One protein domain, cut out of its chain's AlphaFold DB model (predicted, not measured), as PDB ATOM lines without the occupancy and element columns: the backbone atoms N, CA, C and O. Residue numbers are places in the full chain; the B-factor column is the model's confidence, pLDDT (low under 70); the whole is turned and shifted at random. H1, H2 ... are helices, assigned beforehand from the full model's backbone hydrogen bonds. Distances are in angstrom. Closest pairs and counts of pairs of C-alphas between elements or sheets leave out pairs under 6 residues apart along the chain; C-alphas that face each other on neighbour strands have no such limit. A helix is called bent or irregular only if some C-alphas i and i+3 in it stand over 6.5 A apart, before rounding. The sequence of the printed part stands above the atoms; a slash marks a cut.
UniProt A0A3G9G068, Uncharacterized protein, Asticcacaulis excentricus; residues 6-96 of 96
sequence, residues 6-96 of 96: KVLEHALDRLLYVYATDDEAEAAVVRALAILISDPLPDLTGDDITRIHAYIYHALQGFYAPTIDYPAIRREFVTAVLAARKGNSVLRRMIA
ATOM      1  N   LYS A   6     261.525 205.319 207.771       91.50
ATOM      2  CA  LYS A   6     260.473 206.262 207.365       91.50
ATOM      3  C   LYS A   6     259.886 205.930 205.997       91.50
ATOM      4  O   LYS A   6     258.691 206.094 205.777       91.50
ATOM      5  N   VAL A   7     260.718 205.459 205.069       93.06
ATOM      6  CA  VAL A   7     260.270 205.045 203.731       93.06
ATOM      7  C   VAL A   7     259.432 203.772 203.828       93.06
ATOM      8  O   VAL A   7     258.409 203.668 203.153       93.06
ATOM      9  N   LEU A   8     259.829 202.830 204.690       94.25
ATOM     10  CA  LEU A   8     259.045 201.629 204.974       94.25
ATOM     11  C   LEU A   8     257.686 201.981 205.594       94.25
ATOM     12  O   LEU A   8     256.662 201.516 205.104       94.25
ATOM     13  N   GLU A   9     257.674 202.808 206.639       95.12
ATOM     14  CA  GLU A   9     256.443 203.250 207.302       95.12
ATOM     15  C   GLU A   9     255.512 203.960 206.322       95.12
ATOM     16  O   GLU A   9     254.339 203.619 206.256       95.12
ATOM     17  N   HIS A  10     256.037 204.855 205.482       95.75
ATOM     18  CA  HIS A  10     255.233 205.537 204.471       95.75
ATOM     19  C   HIS A  10     254.679 204.583 203.398       95.75
ATOM     20  O   HIS A  10     253.550 204.745 202.933       95.75
ATOM     21  N   ALA A  11     255.455 203.579 202.976       95.50
ATOM     22  CA  ALA A  11     254.972 202.565 202.041       95.50
ATOM     23  C   ALA A  11     253.837 201.730 202.651       95.50
ATOM     24  O   ALA A  11     252.824 201.509 201.986       95.50
ATOM     25  N   LEU A  12     253.987 201.323 203.914       97.38
ATOM     26  CA  LEU A  12     252.949 200.619 204.664       97.38
ATOM     27  C   LEU A  12     251.716 201.495 204.867       97.38
ATOM     28  O   LEU A  12     250.613 201.019 204.627       97.38
ATOM     29  N   ASP A  13     251.890 202.771 205.216       97.69
ATOM     30  CA  ASP A  13     250.774 203.694 205.422       97.69
ATOM     31  C   ASP A  13     249.886 203.774 204.171       97.69
ATOM     32  O   ASP A  13     248.663 203.697 204.263       97.69
ATOM     33  N   ARG A  14     250.501 203.850 202.980       97.44
ATOM     34  CA  ARG A  14     249.767 203.863 201.704       97.44
ATOM     35  C   ARG A  14     249.017 202.560 201.440       97.44
ATOM     36  O   ARG A  14     247.866 202.614 201.023       97.44
ATOM     37  N   LEU A  15     249.646 201.407 201.678       97.88
ATOM     38  CA  LEU A  15     249.001 200.103 201.488       97.88
ATOM     39  C   LEU A  15     247.817 199.914 202.442       97.88
ATOM     40  O   LEU A  15     246.745 199.501 202.016       97.88
ATOM     41  N   LEU A  16     248.005 200.257 203.717       97.56
ATOM     42  CA  LEU A  16     246.982 200.125 204.752       97.56
ATOM     43  C   LEU A  16     245.842 201.128 204.572       97.56
ATOM     44  O   LEU A  16     244.699 200.802 204.864       97.56
ATOM     45  N   TYR A  17     246.137 202.333 204.075       96.88
ATOM     46  CA  TYR A  17     245.103 203.286 203.681       96.88
ATOM     47  C   TYR A  17     244.242 202.717 202.551       96.88
ATOM     48  O   TYR A  17     243.028 202.680 202.692       96.88
ATOM     49  N   VAL A  18     244.864 202.213 201.476       97.44
ATOM     50  CA  VAL A  18     244.135 201.603 200.352       97.44
ATOM     51  C   VAL A  18     243.266 200.441 200.833       97.44
ATOM     52  O   VAL A  18     242.079 200.435 200.537       97.44
ATOM     53  N   TYR A  19     243.818 199.534 201.647       96.81
ATOM     54  CA  TYR A  19     243.061 198.423 202.236       96.81
ATOM     55  C   TYR A  19     241.824 198.883 203.013       96.81
ATOM     56  O   TYR A  19     240.777 198.259 202.932       96.81
ATOM     57  N   ALA A  20     241.940 199.979 203.763       94.62
ATOM     58  CA  ALA A  20     240.851 200.491 204.587       94.62
ATOM     59  C   ALA A  20     239.770 201.246 203.798       94.62
ATOM     60  O   ALA A  20     238.711 201.531 204.353       94.62
ATOM     61  N   THR A  21     240.052 201.649 202.557       95.44
ATOM     62  CA  THR A  21     239.169 202.537 201.776       95.44
ATOM     63  C   THR A  21     238.627 201.921 200.494       95.44
ATOM     64  O   THR A  21     237.716 202.496 199.904       95.44
ATOM     65  N   ASP A  22     239.200 200.808 200.040       94.88
ATOM     66  CA  ASP A  22     238.858 200.154 198.780       94.88
ATOM     67  C   ASP A  22     238.702 198.643 198.993       94.88
ATOM     68  O   ASP A  22     239.686 197.905 199.089       94.88
ATOM     69  N   ASP A  23     237.447 198.194 199.051       87.56
ATOM     70  CA  ASP A  23     237.080 196.792 199.275       87.56
ATOM     71  C   ASP A  23     237.575 195.866 198.145       87.56
ATOM     72  O   ASP A  23     237.794 194.674 198.360       87.56
ATOM     73  N   GLU A  24     237.802 196.393 196.936       94.44
ATOM     74  CA  GLU A  24     238.317 195.611 195.806       94.44
ATOM     75  C   GLU A  24     239.848 195.455 195.858       94.44
ATOM     76  O   GLU A  24     240.425 194.600 195.174       94.44
ATOM     77  N   ALA A  25     240.533 196.245 196.692       93.94
ATOM     78  CA  ALA A  25     241.987 196.281 196.748       93.94
ATOM     79  C   ALA A  25     242.616 195.198 197.637       93.94
ATOM     80  O   ALA A  25     243.842 195.045 197.606       93.94
ATOM     81  N   GLU A  26     241.831 194.422 198.397       95.00
ATOM     82  CA  GLU A  26     242.339 193.436 199.365       95.00
ATOM     83  C   GLU A  26     243.407 192.515 198.755       95.00
ATOM     84  O   GLU A  26     244.536 192.455 199.249       95.00
ATOM     85  N   ALA A  27     243.103 191.858 197.633       95.19
ATOM     86  CA  ALA A  27     244.034 190.920 197.003       95.19
ATOM     87  C   ALA A  27     245.339 191.601 196.545       95.19
ATOM     88  O   ALA A  27     246.428 191.025 196.652       95.19
ATOM     89  N   ALA A  28     245.250 192.840 196.053       97.00
ATOM     90  CA  ALA A  28     246.408 193.609 195.611       97.00
ATOM     91  C   ALA A  28     247.276 194.055 196.797       97.00
ATOM     92  O   ALA A  28     248.504 193.940 196.737       97.00
ATOM     93  N   VAL A  29     246.652 194.509 197.889       97.69
ATOM     94  CA  VAL A  29     247.355 194.924 199.107       97.69
ATOM     95  C   VAL A  29     248.012 193.731 199.791       97.69
ATOM     96  O   VAL A  29     249.199 193.805 200.106       97.69
ATOM     97  N   VAL A  30     247.303 192.610 199.958       97.69
ATOM     98  CA  VAL A  30     247.864 191.381 200.547       97.69
ATOM     99  C   VAL A  30     249.087 190.920 199.758       97.69
ATOM    100  O   VAL A  30     250.131 190.631 200.347       97.69
ATOM    101  N   ARG A  31     249.016 190.935 198.422       96.88
ATOM    102  CA  ARG A  31     250.160 190.603 197.565       96.88
ATOM    103  C   ARG A  31     251.330 191.571 197.756       96.88
ATOM    104  O   ARG A  31     252.473 191.128 197.837       96.88
ATOM    105  N   ALA A  32     251.071 192.876 197.824       97.56
ATOM    106  CA  ALA A  32     252.114 193.876 198.042       97.56
ATOM    107  C   ALA A  32     252.783 193.735 199.422       97.56
ATOM    108  O   ALA A  32     254.006 193.829 199.518       97.56
ATOM    109  N   LEU A  33     252.006 193.452 200.471       98.06
ATOM    110  CA  LEU A  33     252.519 193.177 201.816       98.06
ATOM    111  C   LEU A  33     253.356 191.894 201.843       98.06
ATOM    112  O   LEU A  33     254.443 191.891 202.420       98.06
ATOM    113  N   ALA A  34     252.897 190.834 201.169       97.12
ATOM    114  CA  ALA A  34     253.648 189.590 201.042       97.12
ATOM    115  C   ALA A  34     255.004 189.834 200.378       97.12
ATOM    116  O   ALA A  34     256.019 189.437 200.944       97.12
ATOM    117  N   ILE A  35     255.035 190.569 199.257       95.69
ATOM    118  CA  ILE A  35     256.278 190.959 198.575       95.69
ATOM    119  C   ILE A  35     257.185 191.750 199.517       95.69
ATOM    120  O   ILE A  35     258.365 191.444 199.623       95.69
ATOM    121  N   LEU A  36     256.649 192.739 200.233       95.62
ATOM    122  CA  LEU A  36     257.440 193.584 201.126       95.62
ATOM    123  C   LEU A  36     258.114 192.788 202.259       95.62
ATOM    124  O   LEU A  36     259.234 193.111 202.658       95.62
ATOM    125  N   ILE A  37     257.439 191.755 202.773       96.25
ATOM    126  CA  ILE A  37     257.973 190.851 203.802       96.25
ATOM    127  C   ILE A  37     258.944 189.833 203.188       96.25
ATOM    128  O   ILE A  37     259.962 189.528 203.805       96.25
ATOM    129  N   SER A  38     258.656 189.309 201.994       94.94
ATOM    130  CA  SER A  38     259.436 188.236 201.365       94.94
ATOM    131  C   SER A  38     260.670 188.710 200.601       94.94
ATOM    132  O   SER A  38     261.615 187.945 200.478       94.94
ATOM    133  N   ASP A  39     260.678 189.939 200.077       92.62
ATOM    134  CA  ASP A  39     261.750 190.490 199.226       92.62
ATOM    135  C   ASP A  39     263.170 190.323 199.813       92.62
ATOM    136  O   ASP A  39     264.083 189.952 199.077       92.62
ATOM    137  N   PRO A  40     263.395 190.475 201.137       90.81
ATOM    138  CA  PRO A  40     264.713 190.248 201.730       90.81
ATOM    139  C   PRO A  40     265.140 188.770 201.836       90.81
ATOM    140  O   PRO A  40     266.243 188.505 202.318       90.81
ATOM    141  N   LEU A  41     264.280 187.809 201.479       91.38
ATOM    142  CA  LEU A  41     264.443 186.382 201.768       91.38
ATOM    143  C   LEU A  41     264.603 185.568 200.467       91.38
ATOM    144  O   LEU A  41     263.611 185.299 199.795       91.38
ATOM    145  N   PRO A  42     265.828 185.128 200.116       84.12
ATOM    146  CA  PRO A  42     266.080 184.420 198.856       84.12
ATOM    147  C   PRO A  42     265.546 182.977 198.834       84.12
ATOM    148  O   PRO A  42     265.222 182.471 197.765       84.12
ATOM    149  N   ASP A  43     265.415 182.336 200.001       86.06
ATOM    150  CA  ASP A  43     265.106 180.904 200.131       86.06
ATOM    151  C   ASP A  43     263.820 180.677 200.941       86.06
ATOM    152  O   ASP A  43     263.848 180.237 202.097       86.06
ATOM    153  N   LEU A  44     262.676 181.018 200.346       88.94
ATOM    154  CA  LEU A  44     261.360 180.753 200.927       88.94
ATOM    155  C   LEU A  44     260.804 179.415 200.445       88.94
ATOM    156  O   LEU A  44     260.722 179.139 199.250       88.94
ATOM    157  N   THR A  45     260.381 178.589 201.395       91.94
ATOM    158  CA  THR A  45     259.620 177.369 201.120       91.94
ATOM    159  C   THR A  45     258.136 177.691 200.924       91.94
ATOM    160  O   THR A  45     257.662 178.758 201.317       91.94
ATOM    161  N   GLY A  46     257.370 176.748 200.368       91.81
ATOM    162  CA  GLY A  46     255.912 176.895 200.267       91.81
ATOM    163  C   GLY A  46     255.239 177.130 201.626       91.81
ATOM    164  O   GLY A  46     254.351 177.970 201.725       91.81
ATOM    165  N   ASP A  47     255.718 176.467 202.683       92.44
ATOM    166  CA  ASP A  47     255.221 176.657 204.053       92.44
ATOM    167  C   ASP A  47     255.515 178.072 204.582       92.44
ATOM    168  O   ASP A  47     254.655 178.694 205.204       92.44
ATOM    169  N   ASP A  48     256.687 178.637 204.266       92.50
ATOM    170  CA  ASP A  48     257.004 180.023 204.640       92.50
ATOM    171  C   ASP A  48     256.032 181.013 203.998       92.50
ATOM    172  O   ASP A  48     255.539 181.926 204.659       92.50
ATOM    173  N   ILE A  49     255.723 180.810 202.715       92.94
ATOM    174  CA  ILE A  49     254.770 181.644 201.980       92.94
ATOM    175  C   ILE A  49     253.377 181.535 202.609       92.94
ATOM    176  O   ILE A  49     252.710 182.555 202.790       92.94
ATOM    177  N   THR A  50     252.933 180.330 202.977       95.00
ATOM    178  CA  THR A  50     251.644 180.124 203.653       95.00
ATOM    179  C   THR A  50     251.586 180.851 204.995       95.00
ATOM    180  O   THR A  50     250.601 181.537 205.268       95.00
ATOM    181  N   ARG A  51     252.645 180.776 205.811       95.75
ATOM    182  CA  ARG A  51     252.713 181.471 207.108       95.75
ATOM    183  C   ARG A  51     252.731 182.989 206.959       95.75
ATOM    184  O   ARG A  51     252.045 183.670 207.712       95.75
ATOM    185  N   ILE A  52     253.462 183.522 205.977       96.81
ATOM    186  CA  ILE A  52     253.468 184.963 205.684       96.81
ATOM    187  C   ILE A  52     252.052 185.438 205.342       96.81
ATOM    188  O   ILE A  52     251.598 186.433 205.900       96.81
ATOM    189  N   HIS A  53     251.329 184.717 204.479       97.31
ATOM    190  CA  HIS A  53     249.945 185.070 204.160       97.31
ATOM    191  C   HIS A  53     249.036 184.988 205.387       97.31
ATOM    192  O   HIS A  53     248.285 185.927 205.637       97.31
ATOM    193  N   ALA A  54     249.123 183.913 206.174       97.00
ATOM    194  CA  ALA A  54     248.329 183.761 207.393       97.00
ATOM    195  C   ALA A  54     248.568 184.915 208.381       97.00
ATOM    196  O   ALA A  54     247.612 185.487 208.902       97.00
ATOM    197  N   TYR A  55     249.830 185.308 208.571       97.88
ATOM    198  CA  TYR A  55     250.205 186.460 209.386       97.88
ATOM    199  C   TYR A  55     249.614 187.772 208.852       97.88
ATOM    200  O   TYR A  55     249.057 188.545 209.625       97.88
ATOM    201  N   ILE A  56     249.692 188.017 207.538       98.19
ATOM    202  CA  ILE A  56     249.121 189.224 206.920       98.19
ATOM    203  C   ILE A  56     247.614 189.292 207.169       98.19
ATOM    204  O   ILE A  56     247.128 190.320 207.633       98.19
ATOM    205  N   TYR A  57     246.881 188.207 206.902       97.00
ATOM    206  CA  TYR A  57     245.438 188.178 207.135       97.00
ATOM    207  C   TYR A  57     245.100 188.407 208.604       97.00
ATOM    208  O   TYR A  57     244.199 189.190 208.888       97.00
ATOM    209  N   HIS A  58     245.837 187.781 209.527       96.38
ATOM    210  CA  HIS A  58     245.665 187.999 210.962       96.38
ATOM    211  C   HIS A  58     245.866 189.472 211.345       96.38
ATOM    212  O   HIS A  58     245.001 190.053 211.991       96.38
ATOM    213  N   ALA A  59     246.959 190.098 210.904       96.81
ATOM    214  CA  ALA A  59     247.243 191.504 211.187       96.81
ATOM    215  C   ALA A  59     246.158 192.443 210.623       96.81
ATOM    216  O   ALA A  59     245.728 193.390 211.285       96.81
ATOM    217  N   LEU A  60     245.662 192.160 209.411       96.81
ATOM    218  CA  LEU A  60     244.587 192.934 208.783       96.81
ATOM    219  C   LEU A  60     243.234 192.766 209.486       96.81
ATOM    220  O   LEU A  60     242.409 193.675 209.397       96.81
ATOM    221  N   GLN A  61     243.018 191.692 210.264       94.81
ATOM    222  CA  GLN A  61     241.801 191.567 211.078       94.81
ATOM    223  C   GLN A  61     241.630 192.722 212.077       94.81
ATOM    224  O   GLN A  61     240.506 193.015 212.484       94.81
ATOM    225  N   GLY A  62     242.710 193.431 212.426       94.25
ATOM    226  CA  GLY A  62     242.649 194.631 213.262       94.25
ATOM    227  C   GLY A  62     241.750 195.745 212.704       94.25
ATOM    228  O   GLY A  62     241.232 196.543 213.485       94.25
ATOM    229  N   PHE A  63     241.503 195.788 211.388       94.81
ATOM    230  CA  PHE A  63     240.563 196.741 210.779       94.81
ATOM    231  C   PHE A  63     239.092 196.432 211.077       94.81
ATOM    232  O   PHE A  63     238.260 197.332 210.999       94.81
ATOM    233  N   TYR A  64     238.769 195.196 211.470       93.12
ATOM    234  CA  TYR A  64     237.411 194.788 211.839       93.12
ATOM    235  C   TYR A  64     237.134 194.914 213.348       93.12
ATOM    236  O   TYR A  64     236.051 194.557 213.817       93.12
ATOM    237  N   ALA A  65     238.092 195.417 214.135       91.50
ATOM    238  CA  ALA A  65     237.904 195.651 215.563       91.50
ATOM    239  C   ALA A  65     236.929 196.823 215.823       91.50
ATOM    240  O   ALA A  65     236.911 197.788 215.058       91.50
ATOM    241  N   PRO A  66     236.176 196.826 216.947       91.69
ATOM    242  CA  PRO A  66     235.279 197.935 217.305       91.69
ATOM    243  C   PRO A  66     235.980 199.295 217.428       91.69
ATOM    244  O   PRO A  66     235.355 200.347 217.335       91.69
ATOM    245  N   THR A  67     237.287 199.285 217.688       93.50
ATOM    246  CA  THR A  67     238.151 200.464 217.664       93.50
ATOM    247  C   THR A  67     239.436 200.081 216.948       93.50
ATOM    248  O   THR A  67     240.153 199.190 217.400       93.50
ATOM    249  N   ILE A  68     239.705 200.740 215.823       94.44
ATOM    250  CA  ILE A  68     240.854 200.433 214.972       94.44
ATOM    251  C   ILE A  68     242.117 201.042 215.593       94.44
ATOM    252  O   ILE A  68     242.260 202.265 215.654       94.44
ATOM    253  N   ASP A  69     243.060 200.194 216.006       96.06
ATOM    254  CA  ASP A  69     244.411 200.606 216.404       96.06
ATOM    255  C   ASP A  69     245.351 200.550 215.192       96.06
ATOM    256  O   ASP A  69     246.136 199.620 214.994       96.06
ATOM    257  N   TYR A  70     245.247 201.567 214.336       95.62
ATOM    258  CA  TYR A  70     246.076 201.673 213.137       95.62
ATOM    259  C   TYR A  70     247.591 201.658 213.440       95.62
ATOM    260  O   TYR A  70     248.331 200.942 212.755       95.62
ATOM    261  N   PRO A  71     248.099 202.382 214.465       95.88
ATOM    262  CA  PRO A  71     249.503 202.285 214.857       95.88
ATOM    263  C   PRO A  71     249.959 200.869 215.226       95.88
ATOM    264  O   PRO A  71     251.111 200.530 214.936       95.88
ATOM    265  N   ALA A  72     249.110 200.054 215.859       96.06
ATOM    266  CA  ALA A  72     249.423 198.658 216.156       96.06
ATOM    267  C   ALA A  72     249.508 197.813 214.880       96.06
ATOM    268  O   ALA A  72     250.541 197.178 214.659       96.06
ATOM    269  N   ILE A  73     248.507 197.900 213.996       97.44
ATOM    270  CA  ILE A  73     248.486 197.168 212.714       97.44
ATOM    271  C   ILE A  73     249.740 197.493 211.894       97.44
ATOM    272  O   ILE A  73     250.464 196.606 211.442       97.44
ATOM    273  N   ARG A  74     250.081 198.780 211.755       97.50
ATOM    274  CA  ARG A  74     251.304 199.191 211.052       97.50
ATOM    275  C   ARG A  74     252.566 198.623 211.696       97.50
ATOM    276  O   ARG A  74     253.478 198.190 210.991       97.50
ATOM    277  N   ARG A  75     252.641 198.640 213.029       96.50
ATOM    278  CA  ARG A  75     253.802 198.146 213.782       96.50
ATOM    279  C   ARG A  75     254.018 196.652 213.567       96.50
ATOM    280  O   ARG A  75     255.175 196.238 213.480       96.50
ATOM    281  N   GLU A  76     252.954 195.867 213.434       96.75
ATOM    282  CA  GLU A  76     253.042 194.447 213.080       96.75
ATOM    283  C   GLU A  76     253.771 194.255 211.744       96.75
ATOM    284  O   GLU A  76     254.746 193.500 211.665       96.75
ATOM    285  N   PHE A  77     253.394 195.002 210.706       97.75
ATOM    286  CA  PHE A  77     254.054 194.905 209.402       97.75
ATOM    287  C   PHE A  77     255.491 195.431 209.407       97.75
ATOM    288  O   PHE A  77     256.380 194.783 208.851       97.75
ATOM    289  N   VAL A  78     255.760 196.557 210.080       96.69
ATOM    290  CA  VAL A  78     257.136 197.064 210.249       96.69
ATOM    291  C   VAL A  78     258.013 195.997 210.902       96.69
ATOM    292  O   VAL A  78     259.109 195.708 210.418       96.69
ATOM    293  N   THR A  79     257.525 195.376 211.976       96.19
ATOM    294  CA  THR A  79     258.276 194.360 212.720       96.19
ATOM    295  C   THR A  79     258.549 193.134 211.851       96.19
ATOM    296  O   THR A  79     259.681 192.652 211.846       96.19
ATOM    297  N   ALA A  80     257.577 192.690 211.048       97.00
ATOM    298  CA  ALA A  80     257.735 191.546 210.150       97.00
ATOM    299  C   ALA A  80     258.785 191.810 209.065       97.00
ATOM    300  O   ALA A  80     259.681 190.994 208.856       97.00
ATOM    301  N   VAL A  81     258.754 192.988 208.433       96.19
ATOM    302  CA  VAL A  81     259.752 193.378 207.424       96.19
ATOM    303  C   VAL A  81     261.149 193.494 208.043       96.19
ATOM    304  O   VAL A  81     262.138 193.053 207.455       96.19
ATOM    305  N   LEU A  82     261.265 194.052 209.252       94.75
ATOM    306  CA  LEU A  82     262.544 194.121 209.964       94.75
ATOM    307  C   LEU A  82     263.045 192.737 210.406       94.75
ATOM    308  O   LEU A  82     264.254 192.501 210.383       94.75
ATOM    309  N   ALA A  83     262.153 191.823 210.789       95.50
ATOM    310  CA  ALA A  83     262.489 190.438 211.101       95.50
ATOM    311  C   ALA A  83     262.976 189.688 209.854       95.50
ATOM    312  O   ALA A  83     264.022 189.044 209.912       95.50
ATOM    313  N   ALA A  84     262.297 189.851 208.716       95.44
ATOM    314  CA  ALA A  84     262.703 189.281 207.434       95.44
ATOM    315  C   ALA A  84     264.111 189.733 207.019       95.44
ATOM    316  O   ALA A  84     264.947 188.909 206.659       95.44
ATOM    317  N   ARG A  85     264.443 191.021 207.189       93.25
ATOM    318  CA  ARG A  85     265.802 191.542 206.934       93.25
ATOM    319  C   ARG A  85     266.885 190.933 207.828       93.25
ATOM    320  O   ARG A  85     268.056 190.972 207.463       93.25
ATOM    321  N   LYS A  86     266.521 190.400 208.999       93.62
ATOM    322  CA  LYS A  86     267.442 189.677 209.895       93.62
ATOM    323  C   LYS A  86     267.565 188.190 209.540       93.62
ATOM    324  O   LYS A  86     268.432 187.519 210.093       93.62
ATOM    325  N   GLY A  87     266.726 187.685 208.637       92.44
ATOM    326  CA  GLY A  87     266.789 186.334 208.088       92.44
ATOM    327  C   GLY A  87     265.555 185.477 208.380       92.44
ATOM    328  O   GLY A  87     264.770 185.742 209.294       92.44
ATOM    329  N   ASN A  88     265.424 184.390 207.611       91.25
ATOM    330  CA  ASN A  88     264.258 183.501 207.623       91.25
ATOM    331  C   ASN A  88     263.974 182.918 209.028       91.25
ATOM    332  O   ASN A  88     262.841 182.910 209.494       91.25
ATOM    333  N   SER A  89     265.010 182.529 209.782       92.25
ATOM    334  CA  SER A  89     264.849 181.998 211.150       92.25
ATOM    335  C   SER A  89     264.305 183.016 212.162       92.25
ATOM    336  O   SER A  89     263.708 182.632 213.172       92.25
ATOM    337  N   VAL A  90     264.517 184.315 211.935       94.44
ATOM    338  CA  VAL A  90     263.986 185.381 212.791       94.44
ATOM    339  C   VAL A  90     262.527 185.634 212.445       94.44
ATOM    340  O   VAL A  90     261.701 185.643 213.354       94.44
ATOM    341  N   LEU A  91     262.206 185.751 211.152       95.38
ATOM    342  CA  LEU A  91     260.824 185.883 210.694       95.38
ATOM    343  C   LEU A  91     259.975 184.695 211.159       95.38
ATOM    344  O   LEU A  91     258.949 184.903 211.794       95.38
ATOM    345  N   ARG A  92     260.436 183.456 210.941       92.50
ATOM    346  CA  ARG A  92     259.715 182.236 211.343       92.50
ATOM    347  C   ARG A  92     259.350 182.201 212.820       92.50
ATOM    348  O   ARG A  92     258.274 181.738 213.140       92.50
ATOM    349  N   ARG A  93     260.222 182.669 213.718       93.06
ATOM    350  CA  ARG A  93     259.913 182.720 215.160       93.06
ATOM    351  C   ARG A  93     258.868 183.773 215.508       93.06
ATOM    352  O   ARG A  93     258.216 183.645 216.532       93.06
ATOM    353  N   MET A  94     258.771 184.821 214.700       92.75
ATOM    354  CA  MET A  94     257.821 185.905 214.898       92.75
ATOM    355  C   MET A  94     256.423 185.545 214.383       92.75
ATOM    356  O   MET A  94     255.447 185.924 215.015       92.75
ATOM    357  N   ILE A  95     256.337 184.851 213.244       90.50
ATOM    358  CA  ILE A  95     255.065 184.537 212.565       90.50
ATOM    359  C   ILE A  95     254.579 183.095 212.802       90.50
ATOM    360  O   ILE A  95     253.710 182.623 212.070       90.50
ATOM    361  N   ALA A  96     255.209 182.375 213.737       83.69
ATOM    362  CA  ALA A  96     254.863 180.999 214.105       83.69
ATOM    363  C   ALA A  96     253.603 180.915 214.968       83.69
ATOM    364  O   ALA A  96     253.367 181.848 215.765       83.69
TER     365      ALA A  96
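What this domain is: This is residues 6 to 96 of the 96 residues of an uncharacterized protein of Asticcacaulis excentricus (UniProt A0A3G9G068). What shape do the helices make? H3, the longest helix, and H4 form one helical hairpin, and a second hairpin, H1 and H2, packs over it as another layer, H1 crossing H4 and H2 crossing H3. The short H5 folds back from the end of H4. What is the make-up and size? The printed part has 91 residues with five named helices, in the order H1, H2, H3, H4, H5, and no named strand; the class is all helix. It is compact, with a radius of gyration of the C-alphas of 12.6 A, and rounded, spanning 35 by 26 by 21 A.

Where its parts are: Where is the longest helix? H3 is residues 46 to 64 and measures 28.2 A from first to last C-alpha, from (255.912, 176.895, 200.267) to (237.411, 194.788, 211.839). Which helices come before it? H1 is residues 6 to 21, 22.3 A, beginning at C-alpha 6 at (260.473, 206.262, 207.365). H2 is residues 23 to 38, 24.0 A, and is irregular, with C-alphas 24 and 27 being 7.5 A apart. Which come after it? H4 is residues 70 to 86, 24.7 A. H5 is residues 88 to 94, 10.0 A, ending at C-alpha 94 at (257.821, 185.905, 214.898).

How they stand to each other: What does H3 touch? H3 and H4 are a hairpin at a shallow tilt of 18 degrees, opposite ways, the closest C-alphas being those of Ala 59 and Ile 73, 6.0 A apart. H3 touches H2 at a steep tilt of 47 degrees, the closest C-alphas being those of Ile 52 and Ala 34 at 6.6 A. What else meets H4, the hub? With residues 74 to 78 alone it touches H1 at a steep tilt of 48 degrees; the closest C-alphas, of Arg 74 and Leu 12, are 6.7 A apart. It touches H2, the same way, at a shallow tilt of 32 degrees, only just short of steep; the closest C-alphas, of Val 81 and Ile 37, are 4.8 A apart. It forms a hairpin with H5, the closest C-alphas being those of Ala 83 and Leu 91 at 4.9 A. How do H1 and H2 stand? They are a hairpin at a shallow tilt of 26 degrees, the closest C-alphas being those of Tyr 19 and Glu 26 at 5.8 A. H5 is apart from both. What do the backbones show? In H1 and H4 every O i to N i+4 pair is within hydrogen-bond range; in H2 it is 10 of 12, in H3 12 of 15 and in H5 2 of 3.

The domain as a whole: How large is it? The two C-alphas farthest apart, of Asp 43 and Pro 66, are 38.4 A apart. Is there a cut or a long link? The printed part has no cut, and no link is long; the link from H2 to H3, 7 residues, is short and the others are tight. How confident is the model? The mean pLDDT of the printed part is 94.7, and no printed residue is under 70.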